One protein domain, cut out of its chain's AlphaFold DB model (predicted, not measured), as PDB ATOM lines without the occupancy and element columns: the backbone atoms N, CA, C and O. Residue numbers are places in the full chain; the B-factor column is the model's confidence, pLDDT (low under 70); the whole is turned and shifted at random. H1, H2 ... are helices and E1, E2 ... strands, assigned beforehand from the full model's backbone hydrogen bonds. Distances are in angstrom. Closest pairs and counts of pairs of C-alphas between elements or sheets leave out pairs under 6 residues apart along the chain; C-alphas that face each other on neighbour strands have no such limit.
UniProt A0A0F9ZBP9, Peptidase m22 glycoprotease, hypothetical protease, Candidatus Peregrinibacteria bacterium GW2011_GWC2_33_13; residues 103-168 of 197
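This is residues 103 to 168 of the 197 residues of the protein "Peptidase m22 glycoprotease, hypothetical protease" of Candidatus Peregrinibacteria bacterium GW2011_GWC2_33_13 (UniProt A0A0F9ZBP9). A single strongly twisted, curled sheet of five strands makes the body, with the one-turn helices H2 and H3 at its margin and H1 far from them, at the opposite side of the body. One part of the sheet is the up-and-back run E1, E2, E3; the other is the parallel pair E4 and E5, joined to it where E4 runs beside E1. The printed part has 66 residues with three named helices and five named strands, in the order H1, E1, E2, E3, H2, E4, H3, E5; the sheet is mixed, ordered E3, E2, E1, E4, E5, and the class is mixed, helices and strands. The whole is compact, with a radius of gyration of the C-alphas of 10.8 A, and rounded, with spans of 27 by 27 by 19 A.

H1 is residues 103 to 106, beginning at C-alpha 103, (-3.291, 36.577, 87.081). E1, residues 109 to 115, is 18.7 A long, and E2, residues 118 to 123, is 16.5 A. E3 is residues 131 to 134, 9.3 A, and H2 follows at once as residues 135 to 138. E4, residues 143 to 148, is 15.7 A long and begins at C-alpha 143, (11.229, 34.141, 83.597). H3 is residues 151 to 154. E5, residues 160 to 164, is 11.6 A long and ends at C-alpha 164, (3.096, 45.049, 86.146).

E1, E2 and E3 form a meander, each strand the antiparallel neighbour of the one before; E1 and E2 are a hairpin, as are E2 and E3. N 112 and O 120 are 2.9 A apart, and N 133 and O 119 are 3.0 A apart, both within hydrogen-bond range. E1 and E4 are parallel at 47 degrees, with N 111 and O 146 2.8 A apart. E4 and E5 are parallel at 29 degrees, with N 163 and O 145 2.8 A apart. E4, H3, E5 is a strand-helix-strand unit, two parallel neighbour strands with a helix between, and its crossover is right-handed. E3, H2, E4 is a split unit, with E2 and E1 between its strands, also right-handed. E3 and E5 are the edge strands and are apart. H1 is on the sheet at a height of 8.7 A, only just over E4, on which 3 of its 4 C-alphas fall. H2 and H3 only graze the sheet; they are close but not clearly touching, the closest C-alphas, those of Leu 135 and Asp 153, being 7.1 A apart. Each helix is too short for an O i to N i+4 pair, and its one O i to N i+3 pair is within range.

The C-alphas farthest apart, those of Asn 105 and Gln 116, are 29.6 A apart. The printed part has no cut and no long link; E2 to E3, with 7 residues, is short and the others are tight. The mean pLDDT of the printed part is 75.1, and residues 103 to 105, 115 to 116 and 125 to 136 are under 70.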
ATOM      1  N   THR A 103      -4.664  36.034  87.069       57.06
ATOM      2  CA  THR A 103      -3.291  36.577  87.081       57.06
ATOM      3  C   THR A 103      -2.257  35.492  87.418       57.06
ATOM      4  O   THR A 103      -1.069  35.607  87.102       57.06
ATOM      5  N   CYS A 104      -2.723  34.377  87.988       51.81
ATOM      6  CA  CYS A 104      -1.991  33.141  88.232       51.81
ATOM      7  C   CYS A 104      -1.269  32.564  87.007       51.81
ATOM      8  O   CYS A 104      -0.115  32.172  87.154       51.81
ATOM      9  N   ASN A 105      -1.880  32.572  85.818       64.62
ATOM     10  CA  ASN A 105      -1.306  31.906  84.637       64.62
ATOM     11  C   ASN A 105      -0.255  32.745  83.897       64.62
ATOM     12  O   ASN A 105       0.421  32.243  82.999       64.62
ATOM     13  N   LEU A 106      -0.113  34.023  84.252       70.62
ATOM     14  CA  LEU A 106       0.792  34.935  83.556       70.62
ATOM     15  C   LEU A 106       2.243  34.795  84.024       70.62
ATOM     16  O   LEU A 106       3.157  35.054  83.249       70.62
ATOM     17  N   ALA A 107       2.466  34.383  85.275       78.25
ATOM     18  CA  ALA A 107       3.785  34.418  85.898       78.25
ATOM     19  C   ALA A 107       3.971  33.360  86.987       78.25
ATOM     20  O   ALA A 107       3.045  33.066  87.744       78.25
ATOM     21  N   GLU A 108       5.207  32.873  87.114       79.62
ATOM     22  CA  GLU A 108       5.626  31.866  88.099       79.62
ATOM     23  C   GLU A 108       5.881  32.477  89.485       79.62
ATOM     24  O   GLU A 108       5.790  31.792  90.506       79.62
ATOM     25  N   LYS A 109       6.204  33.775  89.535       82.81
ATOM     26  CA  LYS A 109       6.625  34.474  90.755       82.81
ATOM     27  C   LYS A 109       5.938  35.822  90.889       82.81
ATOM     28  O   LYS A 109       5.757  36.529  89.898       82.81
ATOM     29  N   VAL A 110       5.589  36.179  92.122       85.69
ATOM     30  CA  VAL A 110       5.121  37.523  92.473       85.69
ATOM     31  C   VAL A 110       6.317  38.351  92.943       85.69
ATOM     32  O   VAL A 110       7.102  37.854  93.752       85.69
ATOM     33  N   ILE A 111       6.461  39.580  92.446       84.31
ATOM     34  CA  ILE A 111       7.546  40.511  92.777       84.31
ATOM     35  C   ILE A 111       6.994  41.875  93.208       84.31
ATOM     36  O   ILE A 111       6.103  42.424  92.558       84.31
ATOM     37  N   ILE A 112       7.491  42.409  94.326       84.19
ATOM     38  CA  ILE A 112       7.002  43.653  94.937       84.19
ATOM     39  C   ILE A 112       8.191  44.508  95.394       84.19
ATOM     40  O   ILE A 112       9.030  44.040  96.164       84.19
ATOM     41  N   SER A 113       8.256  45.771  94.972       80.12
ATOM     42  CA  SER A 113       9.264  46.732  95.447       80.12
ATOM     43  C   SER A 113       9.130  47.041  96.938       80.12
ATOM     44  O   SER A 113       8.068  47.452  97.403       80.12
ATOM     45  N   SER A 114      10.243  46.983  97.671       73.25
ATOM     46  CA  SER A 114      10.310  47.355  99.093       73.25
ATOM     47  C   SER A 114      10.954  48.706  99.381       73.25
ATOM     48  O   SER A 114      10.904  49.197 100.508       73.25
ATOM     49  N   GLY A 115      11.511  49.358  98.358       67.31
ATOM     50  CA  GLY A 115      12.345  50.545  98.537       67.31
ATOM     51  C   GLY A 115      13.812  50.176  98.773       67.31
ATOM     52  O   GLY A 115      14.164  49.008  98.820       67.31
ATOM     53  N   GLN A 116      14.694  51.181  98.824       67.69
ATOM     54  CA  GLN A 116      16.151  50.996  98.997       67.69
ATOM     55  C   GLN A 116      16.809  49.992  98.024       67.69
ATOM     56  O   GLN A 116      17.835  49.405  98.335       67.69
ATOM     57  N   SER A 117      16.242  49.840  96.823       70.00
ATOM     58  CA  SER A 117      16.719  48.911  95.788       70.00
ATOM     59  C   SER A 117      16.620  47.427  96.171       70.00
ATOM     60  O   SER A 117      17.381  46.599  95.675       70.00
ATOM     61  N   LYS A 118      15.644  47.098  97.016       74.69
ATOM     62  CA  LYS A 118      15.255  45.736  97.363       74.69
ATOM     63  C   LYS A 118      13.896  45.391  96.763       74.69
ATOM     64  O   LYS A 118      13.068  46.271  96.484       74.69
ATOM     65  N   VAL A 119      13.665  44.094  96.590       79.56
ATOM     66  CA  VAL A 119      12.355  43.540  96.251       79.56
ATOM     67  C   VAL A 119      12.041  42.333  97.111       79.56
ATOM     68  O   VAL A 119      12.914  41.563  97.504       79.56
ATOM     69  N   PHE A 120      10.748  42.129  97.308       78.75
ATOM     70  CA  PHE A 120      10.213  40.876  97.788       78.75
ATOM     71  C   PHE A 120       9.782  40.014  96.624       78.75
ATOM     72  O   PHE A 120       9.080  40.471  95.722       78.75
ATOM     73  N   MET A 121      10.171  38.747  96.679       80.81
ATOM     74  CA  MET A 121       9.788  37.770  95.677       80.81
ATOM     75  C   MET A 121       9.231  36.518  96.345       80.81
ATOM     76  O   MET A 121       9.846  35.963  97.257       80.81
ATOM     77  N   ARG A 122       8.078  36.050  95.857       80.31
ATOM     78  CA  ARG A 122       7.462  34.792  96.290       80.31
ATOM     79  C   ARG A 122       7.188  33.905  95.086       80.31
ATOM     80  O   ARG A 122       6.525  34.317  94.135       80.31
ATOM     81  N   ASP A 123       7.709  32.683  95.138       78.00
ATOM     82  CA  ASP A 123       7.366  31.630  94.184       78.00
ATOM     83  C   ASP A 123       5.935  31.162  94.455       78.00
ATOM     84  O   ASP A 123       5.570  30.922  95.606       78.00
ATOM     85  N   LYS A 124       5.108  31.051  93.414       71.56
ATOM     86  CA  LYS A 124       3.716  30.616  93.585       71.56
ATOM     87  C   LYS A 124       3.609  29.133  93.949       71.56
ATOM     88  O   LYS A 124       2.632  28.744  94.580       71.56
ATOM     89  N   ASN A 125       4.605  28.319  93.586       63.72
ATOM     90  CA  ASN A 125       4.575  26.859  93.739       63.72
ATOM     91  C   ASN A 125       5.299  26.342  94.989       63.72
ATOM     92  O   ASN A 125       5.363  25.132  95.213       63.72
ATOM     93  N   LYS A 126       5.883  27.225  95.803       56.66
ATOM     94  CA  LYS A 126       6.627  26.835  97.004       56.66
ATOM     95  C   LYS A 126       6.176  27.672  98.193       56.66
ATOM     96  O   LYS A 126       6.018  28.880  98.072       56.66
ATOM     97  N   ASN A 127       6.109  27.044  99.369       47.03
ATOM     98  CA  ASN A 127       6.091  27.729 100.670       47.03
ATOM     99  C   ASN A 127       7.467  28.368 100.953       47.03
ATOM    100  O   ASN A 127       8.099  28.086 101.968       47.03
ATOM    101  N   LEU A 128       8.004  29.140 100.006       45.31
ATOM    102  CA  LEU A 128       9.268  29.836 100.183       45.31
ATOM    103  C   LEU A 128       9.019  31.059 101.061       45.31
ATOM    104  O   LEU A 128       8.154  31.882 100.763       45.31
ATOM    105  N   ASN A 129       9.801  31.146 102.138       47.41
ATOM    106  CA  ASN A 129       9.936  32.336 102.967       47.41
ATOM    107  C   ASN A 129      10.100  33.565 102.068       47.41
ATOM    108  O   ASN A 129      10.814  33.493 101.067       47.41
ATOM    109  N   ASN A 130       9.448  34.672 102.429       51.53
ATOM    110  CA  ASN A 130       9.637  35.962 101.772       51.53
ATOM    111  C   ASN A 130      11.142  36.236 101.669       51.53
ATOM    112  O   ASN A 130      11.802  36.437 102.688       51.53
ATOM    113  N   LEU A 131      11.690  36.191 100.458       55.12
ATOM    114  CA  LEU A 131      13.079  36.550 100.229       55.12
ATOM    115  C   LEU A 131      13.105  38.068 100.053       55.12
ATOM    116  O   LEU A 131      12.559  38.576  99.072       55.12
ATOM    117  N   ASP A 132      13.681  38.770 101.029       58.38
ATOM    118  CA  ASP A 132      14.192  40.124 100.821       58.38
ATOM    119  C   ASP A 132      15.465  39.967  99.987       58.38
ATOM    120  O   ASP A 132      16.446  39.393 100.462       58.38
ATOM    121  N   VAL A 133      15.409  40.351  98.712       64.38
ATOM    122  CA  VAL A 133      16.536  40.196  97.787       64.38
ATOM    123  C   VAL A 133      16.940  41.561  97.268       64.38
ATOM    124  O   VAL A 133      16.096  42.343  96.816       64.38
ATOM    125  N   ASP A 134      18.240  41.834  97.297       68.00
ATOM    126  CA  ASP A 134      18.780  43.009  96.636       68.00
ATOM    127  C   ASP A 134      18.526  42.899  95.126       68.00
ATOM    128  O   ASP A 134      18.789  41.875  94.492       68.00
ATOM    129  N   LEU A 135      18.008  43.971  94.520       68.75
ATOM    130  CA  LEU A 135      17.662  43.989  93.092       68.75
ATOM    131  C   LEU A 135      18.845  43.618  92.195       68.75
ATOM    132  O   LEU A 135      18.667  43.006  91.141       68.75
ATOM    133  N   TRP A 136      20.058  43.979  92.609       65.12
ATOM    134  CA  TRP A 136      21.279  43.671  91.872       65.12
ATOM    135  C   TRP A 136      21.540  42.168  91.774       65.12
ATOM    136  O   TRP A 136      21.923  41.699  90.699       65.12
ATOM    137  N   ASP A 137      21.238  41.411  92.830       71.75
ATOM    138  CA  ASP A 137      21.409  39.954  92.860       71.75
ATOM    139  C   ASP A 137      20.459  39.247  91.891       71.75
ATOM    140  O   ASP A 137      20.727  38.133  91.433       71.75
ATOM    141  N   ILE A 138      19.361  39.913  91.526       71.94
ATOM    142  CA  ILE A 138      18.344  39.374  90.623       71.94
ATOM    143  C   ILE A 138      18.311  40.031  89.242       71.94
ATOM    144  O   ILE A 138      17.482  39.659  88.413       71.94
ATOM    145  N   SER A 139      19.241  40.939  88.946       76.88
ATOM    146  CA  SER A 139      19.343  41.643  87.655       76.88
ATOM    147  C   SER A 139      19.425  40.710  86.430       76.88
ATOM    148  O   SER A 139      18.974  41.043  85.332       76.88
ATOM    149  N   ASN A 140      19.959  39.500  86.621       77.25
ATOM    150  CA  ASN A 140      20.091  38.477  85.582       77.25
ATOM    151  C   ASN A 140      18.974  37.422  85.594       77.25
ATOM    152  O   ASN A 140      19.048  36.457  84.825       77.25
ATOM    153  N   LEU A 141      17.954  37.562  86.451       78.25
ATOM    154  CA  LEU A 141      16.842  36.618  86.471       78.25
ATOM    155  C   LEU A 141      16.104  36.615  85.129       78.25
ATOM    156  O   LEU A 141      15.800  37.654  84.544       78.25
ATOM    157  N   LYS A 142      15.788  35.401  84.677       81.31
ATOM    158  CA  LYS A 142      14.914  35.124  83.537       81.31
ATOM    159  C   LYS A 142      13.617  34.508  84.045       81.31
ATOM    160  O   LYS A 142      13.611  33.845  85.083       81.31
ATOM    161  N   GLY A 143      12.544  34.696  83.290       85.50
ATOM    162  CA  GLY A 143      11.229  34.141  83.597       85.50
ATOM    163  C   GLY A 143      10.145  35.207  83.618       85.50
ATOM    164  O   GLY A 143      10.395  36.371  83.300       85.50
ATOM    165  N   LYS A 144       8.940  34.778  83.987       87.31
ATOM    166  CA  LYS A 144       7.745  35.617  84.041       87.31
ATOM    167  C   LYS A 144       7.431  36.001  85.478       87.31
ATOM    168  O   LYS A 144       7.260  35.121  86.325       87.31
ATOM    169  N   PHE A 145       7.315  37.299  85.735       86.31
ATOM    170  CA  PHE A 145       7.048  37.860  87.056       86.31
ATOM    171  C   PHE A 145       5.825  38.761  87.007       86.31
ATOM    172  O   PHE A 145       5.608  39.471  86.029       86.31
ATOM    173  N   ILE A 146       5.042  38.753  88.078       86.75
ATOM    174  CA  ILE A 146       3.859  39.599  88.227       86.75
ATOM    175  C   ILE A 146       3.952  40.428  89.499       86.75
ATOM    176  O   ILE A 146       4.462  39.943  90.504       86.75
ATOM    177  N   GLY A 147       3.438  41.651  89.486       85.25
ATOM    178  CA  GLY A 147       3.284  42.438  90.705       85.25
ATOM    179  C   GLY A 147       3.550  43.915  90.484       85.25
ATOM    180  O   GLY A 147       3.076  44.507  89.512       85.25
ATOM    181  N   GLU A 148       4.293  44.518  91.405       83.81
ATOM    182  CA  GLU A 148       4.500  45.961  91.459       83.81
ATOM    183  C   GLU A 148       5.964  46.313  91.626       83.81
ATOM    184  O   GLU A 148       6.599  45.961  92.618       83.81
ATOM    185  N   LEU A 149       6.477  47.067  90.659       82.62
ATOM    186  CA  LEU A 149       7.833  47.579  90.675       82.62
ATOM    187  C   LEU A 149       7.829  49.090  90.474       82.62
ATOM    188  O   LEU A 149       7.035  49.618  89.697       82.62
ATOM    189  N   ARG A 150       8.738  49.789  91.155       80.94
ATOM    190  CA  ARG A 150       9.037  51.193  90.842       80.94
ATOM    191  C   ARG A 150       9.795  51.256  89.517       80.94
ATOM    192  O   ARG A 150      10.540  50.338  89.197       80.94
ATOM    193  N   GLU A 151       9.675  52.367  88.798       82.12
ATOM    194  CA  GLU A 151      10.308  52.565  87.482       82.12
ATOM    195  C   GLU A 151      11.807  52.211  87.478       82.12
ATOM    196  O   GLU A 151      12.256  51.395  86.680       82.12
ATOM    197  N   LYS A 152      12.559  52.699  88.472       80.56
ATOM    198  CA  LYS A 152      13.985  52.374  88.646       80.56
ATOM    199  C   LYS A 152      14.282  50.880  88.872       80.56
ATOM    200  O   LYS A 152      15.372  50.422  88.557       80.56
ATOM    201  N   ASP A 153      13.340  50.131  89.445       83.06
ATOM    202  CA  ASP A 153      13.508  48.708  89.755       83.06
ATOM    203  C   ASP A 153      13.214  47.860  88.498       83.06
ATOM    204  O   ASP A 153      13.856  46.836  88.268       83.06
ATOM    205  N   VAL A 154      12.306  48.334  87.630       84.50
ATOM    206  CA  VAL A 154      12.033  47.752  86.301       84.50
ATOM    207  C   VAL A 154      13.281  47.795  85.418       84.50
ATOM    208  O   VAL A 154      13.589  46.814  84.742       84.50
ATOM    209  N   GLU A 155      14.042  48.893  85.459       83.81
ATOM    210  CA  GLU A 155      15.281  49.039  84.683       83.81
ATOM    211  C   GLU A 155      16.362  48.013  85.047       83.81
ATOM    212  O   GLU A 155      17.234  47.735  84.223       83.81
ATOM    213  N   ILE A 156      16.323  47.442  86.252       81.25
ATOM    214  CA  ILE A 156      17.305  46.450  86.711       81.25
ATOM    215  C   ILE A 156      16.960  45.049  86.179       81.25
ATOM    216  O   ILE A 156      17.856  44.253  85.904       81.25
ATOM    217  N   LEU A 157      15.677  44.756  85.947       81.25
ATOM    218  CA  LEU A 157      15.166  43.436  85.553       81.25
ATOM    219  C   LEU A 157      14.982  43.281  84.032       81.25
ATOM    220  O   LEU A 157      13.988  42.730  83.563       81.25
ATOM    221  N   LYS A 158      15.961  43.726  83.235       81.50
ATOM    222  CA  LYS A 158      15.858  43.768  81.756       81.50
ATOM    223  C   LYS A 158      15.675  42.403  81.083       81.50
ATOM    224  O   LYS A 158      15.221  42.342  79.945       81.50
ATOM    225  N   ASN A 159      16.064  41.321  81.757       84.62
ATOM    226  CA  ASN A 159      15.997  39.953  81.233       84.62
ATOM    227  C   ASN A 159      14.716  39.201  81.645       84.62
ATOM    228  O   ASN A 159      14.541  38.039  81.266       84.62
ATOM    229  N   ALA A 160      13.841  39.845  82.421       87.25
ATOM    230  CA  ALA A 160      12.590  39.289  82.910       87.25
ATOM    231  C   ALA A 160      11.396  39.771  82.073       87.25
ATOM    232  O   ALA A 160      11.350  40.910  81.614       87.25
ATOM    233  N   GLU A 161      10.390  38.913  81.913       88.50
ATOM    234  CA  GLU A 161       9.085  39.309  81.387       88.50
ATOM    235  C   GLU A 161       8.205  39.762  82.559       88.50
ATOM    236  O   GLU A 161       7.909  38.978  83.466       88.50
ATOM    237  N   LEU A 162       7.828  41.043  82.568       87.12
ATOM    238  CA  LEU A 162       7.156  41.690  83.696       87.12
ATOM    239  C   LEU A 162       5.687  42.002  83.381       87.12
ATOM    240  O   LEU A 162       5.372  42.777  82.475       87.12
ATOM    241  N   PHE A 163       4.792  41.453  84.197       86.88
ATOM    242  CA  PHE A 163       3.363  41.751  84.217       86.88
ATOM    243  C   PHE A 163       3.080  42.707  85.382       86.88
ATOM    244  O   PHE A 163       2.809  42.290  86.507       86.88
ATOM    245  N   LEU A 164       3.231  44.006  85.127       84.06
ATOM    246  CA  LEU A 164       3.096  45.049  86.146       84.06
ATOM    247  C   LEU A 164       1.649  45.496  86.322       84.06
ATOM    248  O   LEU A 164       0.858  45.400  85.384       84.06
ATOM    249  N   ARG A 165       1.347  46.045  87.504       77.12
ATOM    250  CA  ARG A 165       0.004  46.443  87.953       77.12
ATOM    251  C   ARG A 165      -0.872  47.137  86.915       77.12
ATOM    252  O   ARG A 165      -2.039  46.788  86.811       77.12
ATOM    253  N   GLU A 166      -0.323  48.053  86.123       75.19
ATOM    254  CA  GLU A 166      -1.067  48.802  85.094       75.19
ATOM    255  C   GLU A 166      -1.675  47.919  83.989       75.19
ATOM    256  O   GLU A 166      -2.590  48.344  83.289       75.19
ATOM    257  N   LYS A 167      -1.166  46.694  83.817       75.81
ATOM    258  CA  LYS A 167      -1.653  45.696  82.852       75.81
ATOM    259  C   LYS A 167      -2.443  44.562  83.514       75.81
ATOM    260  O   LYS A 167      -2.800  43.602  82.835       75.81
ATOM    261  N   LEU A 168      -2.644  44.627  84.830       81.56
ATOM    262  CA  LEU A 168      -3.368  43.623  85.608       81.56
ATOM    263  C   LEU A 168      -4.801  44.084  85.877       81.56
ATOM    264  O   LEU A 168      -5.170  45.219  85.586       81.56
TER     265      LEU A 168